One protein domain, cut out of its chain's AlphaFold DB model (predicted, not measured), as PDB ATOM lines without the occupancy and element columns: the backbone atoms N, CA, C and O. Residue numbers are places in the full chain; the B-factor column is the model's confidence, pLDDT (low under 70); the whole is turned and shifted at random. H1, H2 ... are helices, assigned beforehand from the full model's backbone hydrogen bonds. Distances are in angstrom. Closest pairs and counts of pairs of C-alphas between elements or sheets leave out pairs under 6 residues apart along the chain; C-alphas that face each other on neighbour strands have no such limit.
ATOM      1  N   PRO A 111     -45.667 -33.727  35.632       96.81
ATOM      2  CA  PRO A 111     -46.255 -33.019  34.504       96.81
ATOM      3  C   PRO A 111     -47.784 -33.089  34.561       96.81
ATOM      4  O   PRO A 111     -48.354 -34.008  35.127       96.81
ATOM      5  N   LEU A 112     -48.475 -32.170  33.886       97.62
ATOM      6  CA  LEU A 112     -49.928 -32.283  33.733       97.62
ATOM      7  C   LEU A 112     -50.293 -33.604  33.016       97.62
ATOM      8  O   LEU A 112     -49.590 -33.973  32.064       97.62
ATOM      9  N   PRO A 113     -51.374 -34.305  33.415       97.38
ATOM     10  CA  PRO A 113     -51.801 -35.535  32.747       97.38
ATOM     11  C   PRO A 113     -52.195 -35.303  31.280       97.38
ATOM     12  O   PRO A 113     -52.535 -34.185  30.875       97.38
ATOM     13  N   GLN A 114     -52.195 -36.366  30.475       97.69
ATOM     14  CA  GLN A 114     -52.655 -36.366  29.083       97.69
ATOM     15  C   GLN A 114     -53.887 -37.254  28.876       97.69
ATOM     16  O   GLN A 114     -54.071 -38.268  29.538       97.69
ATOM     17  N   ASP A 115     -54.735 -36.889  27.911       94.31
ATOM     18  CA  ASP A 115     -55.784 -37.777  27.411       94.31
ATOM     19  C   ASP A 115     -55.189 -38.937  26.588       94.31
ATOM     20  O   ASP A 115     -54.056 -38.872  26.109       94.31
ATOM     21  N   ALA A 116     -56.001 -39.958  26.296       93.56
ATOM     22  CA  ALA A 116     -55.585 -41.118  25.498       93.56
ATOM     23  C   ALA A 116     -55.096 -40.794  24.061       93.56
ATOM     24  O   ALA A 116     -54.645 -41.685  23.337       93.56
ATOM     25  N   ASN A 117     -55.220 -39.545  23.588       95.06
ATOM     26  CA  ASN A 117     -54.678 -39.089  22.303       95.06
ATOM     27  C   ASN A 117     -53.366 -38.292  22.454       95.06
ATOM     28  O   ASN A 117     -52.839 -37.827  21.437       95.06
ATOM     29  N   GLY A 118     -52.857 -38.129  23.677       93.88
ATOM     30  CA  GLY A 118     -51.657 -37.367  24.011       93.88
ATOM     31  C   GLY A 118     -51.878 -35.856  24.106       93.88
ATOM     32  O   GLY A 118     -50.941 -35.090  23.872       93.88
ATOM     33  N   ASN A 119     -53.108 -35.391  24.355       96.06
ATOM     34  CA  ASN A 119     -53.365 -33.973  24.631       96.06
ATOM     35  C   ASN A 119     -53.309 -33.718  26.139       96.06
ATOM     36  O   ASN A 119     -54.049 -34.345  26.885       96.06
ATOM     37  N   GLU A 120     -52.481 -32.768  26.560       96.56
ATOM     38  CA  GLU A 120     -52.345 -32.350  27.960       96.56
ATOM     39  C   GLU A 120     -53.626 -31.673  28.484       96.56
ATOM     40  O   GLU A 120     -54.258 -30.887  27.767       96.56
ATOM     41  N   TYR A 121     -54.008 -31.993  29.723       95.25
ATOM     42  CA  TYR A 121     -55.078 -31.314  30.458       95.25
ATOM     43  C   TYR A 121     -54.605 -29.955  31.002       95.25
ATOM     44  O   TYR A 121     -53.416 -29.699  31.132       95.25
ATOM     45  N   ASP A 122     -55.541 -29.061  31.347       94.38
ATOM     46  CA  ASP A 122     -55.213 -27.722  31.879       94.38
ATOM     47  C   ASP A 122     -54.914 -27.722  33.400       94.38
ATOM     48  O   ASP A 122     -54.528 -26.690  33.955       94.38
ATOM     49  N   GLN A 123     -55.157 -28.843  34.087       95.19
ATOM     50  CA  GLN A 123     -54.984 -29.038  35.532       95.19
ATOM     51  C   GLN A 123     -54.702 -30.519  35.837       95.19
ATOM     52  O   GLN A 123     -55.039 -31.377  35.021       95.19
ATOM     53  N   HIS A 124     -54.131 -30.804  37.010       95.00
ATOM     54  CA  HIS A 124     -53.802 -32.167  37.442       95.00
ATOM     55  C   HIS A 124     -55.020 -33.051  37.754       95.00
ATOM     56  O   HIS A 124     -54.964 -34.239  37.480       95.00
ATOM     57  N   ASP A 125     -56.131 -32.489  38.245       94.81
ATOM     58  CA  ASP A 125     -57.424 -33.197  38.349       94.81
ATOM     59  C   ASP A 125     -58.051 -33.328  36.946       94.81
ATOM     60  O   ASP A 125     -58.853 -32.492  36.498       94.81
ATOM     61  N   ALA A 126     -57.587 -34.337  36.209       93.69
ATOM     62  CA  ALA A 126     -57.945 -34.601  34.822       93.69
ATOM     63  C   ALA A 126     -59.351 -35.194  34.700       93.69
ATOM     64  O   ALA A 126     -60.075 -34.914  33.735       93.69
ATOM     65  N   ASN A 127     -59.754 -35.999  35.685       92.69
ATOM     66  CA  ASN A 127     -61.043 -36.677  35.672       92.69
ATOM     67  C   ASN A 127     -62.198 -35.768  36.174       92.69
ATOM     68  O   ASN A 127     -63.367 -35.996  35.832       92.69
ATOM     69  N   GLY A 128     -61.875 -34.684  36.890       92.06
ATOM     70  CA  GLY A 128     -62.800 -33.647  37.345       92.06
ATOM     71  C   GLY A 128     -63.633 -34.030  38.570       92.06
ATOM     72  O   GLY A 128     -64.713 -33.449  38.759       92.06
ATOM     73  N   ASP A 129     -63.196 -35.008  39.365       91.38
ATOM     74  CA  ASP A 129     -63.853 -35.442  40.605       91.38
ATOM     75  C   ASP A 129     -63.466 -34.590  41.830       91.38
ATOM     76  O   ASP A 129     -64.088 -34.718  42.890       91.38
ATOM     77  N   GLY A 130     -62.533 -33.647  41.661       90.75
ATOM     78  CA  GLY A 130     -62.059 -32.746  42.707       90.75
ATOM     79  C   GLY A 130     -60.957 -33.340  43.583       90.75
ATOM     80  O   GLY A 130     -60.626 -32.733  44.606       90.75
ATOM     81  N   ILE A 131     -60.415 -34.502  43.219       93.62
ATOM     82  CA  ILE A 131     -59.309 -35.176  43.891       93.62
ATOM     83  C   ILE A 131     -58.170 -35.321  42.884       93.62
ATOM     84  O   ILE A 131     -58.380 -35.828  41.795       93.62
ATOM     85  N   PHE A 132     -56.960 -34.911  43.269       95.44
ATOM     86  CA  PHE A 132     -55.762 -35.231  42.499       95.44
ATOM     87  C   PHE A 132     -55.128 -36.510  43.051       95.44
ATOM     88  O   PHE A 132     -54.652 -36.511  44.188       95.44
ATOM     89  N   ASN A 133     -55.166 -37.600  42.284       94.81
ATOM     90  CA  ASN A 133     -54.545 -38.877  42.640       94.81
ATOM     91  C   ASN A 133     -54.181 -39.700  41.392       94.81
ATOM     92  O   ASN A 133     -54.271 -39.236  40.258       94.81
ATOM     93  N   ILE A 134     -53.798 -40.962  41.594       94.19
ATOM     94  CA  ILE A 134     -53.366 -41.849  40.508       94.19
ATOM     95  C   ILE A 134     -54.392 -42.026  39.374       94.19
ATOM     96  O   ILE A 134     -54.015 -42.287  38.233       94.19
ATOM     97  N   LYS A 135     -55.694 -41.856  39.647       93.75
ATOM     98  CA  LYS A 135     -56.739 -41.982  38.620       93.75
ATOM     99  C   LYS A 135     -56.621 -40.934  37.525       93.75
ATOM    100  O   LYS A 135     -57.089 -41.173  36.416       93.75
ATOM    101  N   ASP A 136     -56.003 -39.794  37.814       96.06
ATOM    102  CA  ASP A 136     -55.841 -38.723  36.836       96.06
ATOM    103  C   ASP A 136     -54.867 -39.075  35.708       96.06
ATOM    104  O   ASP A 136     -54.929 -38.463  34.642       96.06
ATOM    105  N   TYR A 137     -54.038 -40.105  35.902       96.19
ATOM    106  CA  TYR A 137     -53.108 -40.623  34.900       96.19
ATOM    107  C   TYR A 137     -53.573 -41.933  34.242       96.19
ATOM    108  O   TYR A 137     -52.886 -42.420  33.352       96.19
ATOM    109  N   GLU A 138     -54.741 -42.495  34.599       92.31
ATOM    110  CA  GLU A 138     -55.199 -43.808  34.084       92.31
ATOM    111  C   GLU A 138     -55.330 -43.869  32.545       92.31
ATOM    112  O   GLU A 138     -55.201 -44.944  31.962       92.31
ATOM    113  N   ASP A 139     -55.580 -42.734  31.882       92.62
ATOM    114  CA  ASP A 139     -55.677 -42.629  30.417       92.62
ATOM    115  C   ASP A 139     -54.412 -42.018  29.764       92.62
ATOM    116  O   ASP A 139     -54.405 -41.790  28.546       92.62
ATOM    117  N   ASP A 140     -53.360 -41.727  30.539       96.94
ATOM    118  CA  ASP A 140     -52.147 -41.063  30.053       96.94
ATOM    119  C   ASP A 140     -51.271 -42.036  29.244       96.94
ATOM    120  O   ASP A 140     -50.747 -43.000  29.792       96.94
ATOM    121  N   PRO A 141     -51.043 -41.805  27.938       96.06
ATOM    122  CA  PRO A 141     -50.311 -42.747  27.094       96.06
ATOM    123  C   PRO A 141     -48.798 -42.788  27.362       96.06
ATOM    124  O   PRO A 141     -48.088 -43.495  26.639       96.06
ATOM    125  N   ARG A 142     -48.283 -41.972  28.293       96.50
ATOM    126  CA  ARG A 142     -46.862 -41.951  28.669       96.50
ATOM    127  C   ARG A 142     -46.513 -42.991  29.727       96.50
ATOM    128  O   ARG A 142     -45.341 -43.340  29.776       96.50
ATOM    129  N   VAL A 143     -47.489 -43.442  30.515       93.94
ATOM    130  CA  VAL A 143     -47.295 -44.357  31.644       93.94
ATOM    131  C   VAL A 143     -48.062 -45.651  31.393       93.94
ATOM    132  O   VAL A 143     -49.204 -45.624  30.931       93.94
ATOM    133  N   ASP A 144     -47.424 -46.778  31.666       91.06
ATOM    134  CA  ASP A 144     -47.983 -48.125  31.620       91.06
ATOM    135  C   ASP A 144     -47.994 -48.722  33.038       91.06
ATOM    136  O   ASP A 144     -47.189 -48.347  33.882       91.06
ATOM    137  N   GLU A 145     -48.909 -49.658  33.305       88.88
ATOM    138  CA  GLU A 145     -49.038 -50.318  34.621       88.88
ATOM    139  C   GLU A 145     -47.837 -51.210  34.990       88.88
ATOM    140  O   GLU A 145     -47.769 -51.691  36.119       88.88
ATOM    141  N   ALA A 146     -46.920 -51.409  34.032       87.44
ATOM    142  CA  ALA A 146     -45.708 -52.215  34.136       87.44
ATOM    143  C   ALA A 146     -44.410 -51.407  34.282       87.44
ATOM    144  O   ALA A 146     -43.321 -51.987  34.184       87.44
ATOM    145  N   ASP A 147     -44.493 -50.081  34.414       88.69
ATOM    146  CA  ASP A 147     -43.305 -49.225  34.423       88.69
ATOM    147  C   ASP A 147     -42.593 -49.211  35.795       88.69
ATOM    148  O   ASP A 147     -41.362 -49.118  35.829       88.69
ATOM    149  N   GLY A 148     -43.335 -49.322  36.904       85.50
ATOM    150  CA  GLY A 148     -42.859 -49.143  38.281       85.50
ATOM    151  C   GLY A 148     -42.410 -50.396  39.054       85.50
ATOM    152  O   GLY A 148     -42.278 -51.498  38.514       85.50
ATOM    153  N   LYS A 149     -42.141 -50.215  40.360       78.75
ATOM    154  CA  LYS A 149     -41.821 -51.287  41.326       78.75
ATOM    155  C   LYS A 149     -43.100 -51.742  42.054       78.75
ATOM    156  O   LYS A 149     -43.624 -50.998  42.873       78.75
ATOM    157  N   ASN A 150     -43.561 -52.982  41.850       70.06
ATOM    158  CA  ASN A 150     -44.536 -53.646  42.737       70.06
ATOM    159  C   ASN A 150     -44.565 -55.186  42.547       70.06
ATOM    160  O   ASN A 150     -43.954 -55.746  41.632       70.06
ATOM    161  N   GLY A 151     -45.316 -55.885  43.410       54.72
ATOM    162  CA  GLY A 151     -45.610 -57.322  43.299       54.72
ATOM    163  C   GLY A 151     -46.839 -57.678  42.441       54.72
ATOM    164  O   GLY A 151     -47.129 -58.866  42.257       54.72
ATOM    165  N   SER A 152     -47.582 -56.692  41.913       53.22
ATOM    166  CA  SER A 152     -48.781 -56.902  41.085       53.22
ATOM    167  C   SER A 152     -48.926 -55.872  39.951       53.22
ATOM    168  O   SER A 152     -49.717 -54.935  40.030       53.22
ATOM    169  N   ASP A 153     -48.212 -56.122  38.861       68.75
ATOM    170  CA  ASP A 153     -48.237 -55.392  37.585       68.75
ATOM    171  C   ASP A 153     -49.558 -55.635  36.801       68.75
ATOM    172  O   ASP A 153     -49.616 -56.338  35.792       68.75
ATOM    173  N   GLU A 154     -50.692 -55.181  37.348       78.31
ATOM    174  CA  GLU A 154     -52.011 -55.237  36.681       78.31
ATOM    175  C   GLU A 154     -52.815 -53.926  36.814       78.31
ATOM    176  O   GLU A 154     -54.007 -53.901  36.469       78.31
ATOM    177  N   ARG A 155     -52.247 -52.885  37.444       86.38
ATOM    178  CA  ARG A 155     -52.933 -51.625  37.772       86.38
ATOM    179  C   ARG A 155     -51.940 -50.484  37.985       86.38
ATOM    180  O   ARG A 155     -51.081 -50.613  38.836       86.38
ATOM    181  N   LEU A 156     -52.226 -49.328  37.384       90.69
ATOM    182  CA  LEU A 156     -51.444 -48.098  37.563       90.69
ATOM    183  C   LEU A 156     -51.324 -47.643  39.034       90.69
ATOM    184  O   LEU A 156     -52.351 -47.440  39.689       90.69
ATOM    185  N   ASP A 157     -50.129 -47.408  39.546       91.81
ATOM    186  CA  ASP A 157     -49.858 -46.946  40.911       91.81
ATOM    187  C   ASP A 157     -48.759 -45.856  40.956       91.81
ATOM    188  O   ASP A 157     -48.221 -45.481  39.910       91.81
ATOM    189  N   PRO A 158     -48.461 -45.247  42.123       94.31
ATOM    190  CA  PRO A 158     -47.461 -44.183  42.189       94.31
ATOM    191  C   PRO A 158     -46.059 -44.580  41.707       94.31
ATOM    192  O   PRO A 158     -45.356 -43.719  41.180       94.31
ATOM    193  N   SER A 159     -45.662 -45.852  41.824       93.06
ATOM    194  CA  SER A 159     -44.346 -46.308  41.364       93.06
ATOM    195  C   SER A 159     -44.196 -46.225  39.846       93.06
ATOM    196  O   SER A 159     -43.103 -45.951  39.351       93.06
ATOM    197  N   ASP A 160     -45.293 -46.373  39.099       94.12
ATOM    198  CA  ASP A 160     -45.297 -46.205  37.643       94.12
ATOM    199  C   ASP A 160     -45.043 -44.742  37.260       94.12
ATOM    200  O   ASP A 160     -44.286 -44.441  36.334       94.12
ATOM    201  N   LEU A 161     -45.635 -43.804  38.011       96.12
ATOM    202  CA  LEU A 161     -45.374 -42.377  37.818       96.12
ATOM    203  C   LEU A 161     -43.922 -42.036  38.151       96.12
ATOM    204  O   LEU A 161     -43.290 -41.315  37.379       96.12
ATOM    205  N   ILE A 162     -43.393 -42.574  39.255       95.69
ATOM    206  CA  ILE A 162     -41.987 -42.413  39.647       95.69
ATOM    207  C   ILE A 162     -41.072 -42.907  38.521       95.69
ATOM    208  O   ILE A 162     -40.215 -42.157  38.050       95.69
ATOM    209  N   ALA A 163     -41.291 -44.120  38.013       94.81
ATOM    210  CA  ALA A 163     -40.447 -44.717  36.981       94.81
ATOM    211  C   ALA A 163     -40.441 -43.938  35.653       94.81
ATOM    212  O   ALA A 163     -39.417 -43.893  34.963       94.81
ATOM    213  N   VAL A 164     -41.567 -43.323  35.279       96.56
ATOM    214  CA  VAL A 164     -41.701 -42.605  34.000       96.56
ATOM    215  C   VAL A 164     -41.317 -41.133  34.096       96.56
ATOM    216  O   VAL A 164     -40.767 -40.587  33.131       96.56
ATOM    217  N   PHE A 165     -41.646 -40.476  35.207       97.56
ATOM    218  CA  PHE A 165     -41.567 -39.021  35.325       97.56
ATOM    219  C   PHE A 165     -40.402 -38.499  36.159       97.56
ATOM    220  O   PHE A 165     -40.163 -37.298  36.068       97.56
ATOM    221  N   SER A 166     -39.641 -39.352  36.852       97.00
ATOM    222  CA  SER A 166     -38.404 -38.910  37.513       97.00
ATOM    223  C   SER A 166     -37.401 -38.391  36.478       97.00
ATOM    224  O   SER A 166     -36.921 -39.150  35.624       97.00
ATOM    225  N   ASP A 167     -37.096 -37.093  36.515       96.00
ATOM    226  CA  ASP A 167     -36.196 -36.443  35.555       96.00
ATOM    227  C   ASP A 167     -34.842 -36.028  36.157       96.00
ATOM    228  O   ASP A 167     -33.957 -35.530  35.440       96.00
ATOM    229  N   GLY A 168     -34.641 -36.338  37.439       95.69
ATOM    230  CA  GLY A 168     -33.452 -36.056  38.224       95.69
ATOM    231  C   GLY A 168     -33.383 -34.609  38.701       95.69
ATOM    232  O   GLY A 168     -32.277 -34.124  38.977       95.69
ATOM    233  N   THR A 169     -34.509 -33.891  38.735       95.44
ATOM    234  CA  THR A 169     -34.581 -32.520  39.241       95.44
ATOM    235  C   THR A 169     -35.516 -32.404  40.438       95.44
ATOM    236  O   THR A 169     -36.472 -33.143  40.582       95.44
ATOM    237  N   ASP A 170     -35.185 -31.486  41.337       94.38
ATOM    238  CA  ASP A 170     -36.050 -31.069  42.441       94.38
ATOM    239  C   ASP A 170     -36.840 -29.846  41.942       94.38
ATOM    240  O   ASP A 170     -36.325 -28.716  41.905       94.38
ATOM    241  N   ALA A 171     -38.027 -30.089  41.381       96.44
ATOM    242  CA  ALA A 171     -38.804 -29.070  40.686       96.44
ATOM    243  C   ALA A 171     -39.425 -28.055  41.656       96.44
ATOM    244  O   ALA A 171     -39.521 -26.860  41.323       96.44
ATOM    245  N   ASP A 172     -39.813 -28.491  42.852       94.62
ATOM    246  CA  ASP A 172     -40.384 -27.643  43.895       94.62
ATOM    247  C   ASP A 172     -39.340 -26.981  44.818       94.62
ATOM    248  O   ASP A 172     -39.648 -25.981  45.476       94.62
ATOM    249  N   ASN A 173     -38.074 -27.392  44.713       93.44
ATOM    250  CA  ASN A 173     -36.930 -26.929  45.504       93.44
ATOM    251  C   ASN A 173     -37.094 -27.215  47.007       93.44
ATOM    252  O   ASN A 173     -36.703 -26.379  47.835       93.44
ATOM    253  N   ASN A 174     -37.706 -28.345  47.364       91.50
ATOM    254  CA  ASN A 174     -37.854 -28.797  48.748       91.50
ATOM    255  C   ASN A 174     -36.616 -29.566  49.268       91.50
ATOM    256  O   ASN A 174     -36.507 -29.808  50.476       91.50
ATOM    257  N   GLY A 175     -35.659 -29.859  48.379       91.31
ATOM    258  CA  GLY A 175     -34.412 -30.575  48.631       91.31
ATOM    259  C   GLY A 175     -34.447 -32.064  48.283       91.31
ATOM    260  O   GLY A 175     -33.419 -32.724  48.422       91.31
ATOM    261  N   TYR A 176     -35.584 -32.581  47.823       93.81
ATOM    262  CA  TYR A 176     -35.823 -33.991  47.541       93.81
ATOM    263  C   TYR A 176     -36.132 -34.162  46.054       93.81
ATOM    264  O   TYR A 176     -37.155 -33.715  45.549       93.81
ATOM    265  N   ILE A 177     -35.198 -34.773  45.328       95.31
ATOM    266  CA  ILE A 177     -35.289 -34.915  43.871       95.31
ATOM    267  C   ILE A 177     -36.439 -35.853  43.508       95.31
ATOM    268  O   ILE A 177     -36.423 -37.010  43.916       95.31
ATOM    269  N   ASP A 178     -37.370 -35.383  42.677       96.62
ATOM    270  CA  ASP A 178     -38.486 -36.175  42.164       96.62
ATOM    271  C   ASP A 178     -39.325 -36.857  43.275       96.62
ATOM    272  O   ASP A 178     -39.753 -37.996  43.080       96.62
ATOM    273  N   ASP A 179     -39.591 -36.219  44.428       96.75
ATOM    274  CA  ASP A 179     -40.389 -36.777  45.548       96.75
ATOM    275  C   ASP A 179     -41.903 -36.889  45.242       96.75
ATOM    276  O   ASP A 179     -42.796 -36.436  45.964       96.75
TER     277      ASP A 179
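Overview. This is residues 111 to 179 of the 1100 residues of the protein "Peptidase_S8 domain-containing protein" of Deltaproteobacteria bacterium (UniProt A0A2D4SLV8). This domain has little regular structure: two short helices, H1 and then H2, sit near its middle, and three long loop stretches wind out from them. Residues 111 to 133 wind round to H1, residues 138 to 157 loop out from H1 and return to H2, and residues 166 to 179 loop away beyond H2. The printed part has 69 residues, 12 of them in named helices, with no named strand; the class is all helix. It is compact, with a radius of gyration of the C-alphas of 12.5 A and spans of 31 by 31 by 21 A.

Arrangement. H1, residues 134 to 137, and H2, residues 158 to 165, are close but not clearly touching. Their closest C-alphas, of Ile 134 and Pro 158, are 6.6 A apart. In H2 every O i to N i+4 pair is within hydrogen-bond range; H1 is too short for such a pair, and its one O i to N i+3 pair is within range.

Along the chain. H1 begins at C-alpha 134 (-53.366, -41.849, 40.508). H2 measures 10.4 A and ends at C-alpha 165 (-41.567, -39.021, 35.325).

Size, cuts and confidence. The farthest C-alphas, of Asn 117 and Gly 175, are 34.3 A apart. The printed part has no cut. The link from H1 to H2 is long, with 20 residues. Residues 151 to 153 have pLDDT under 70.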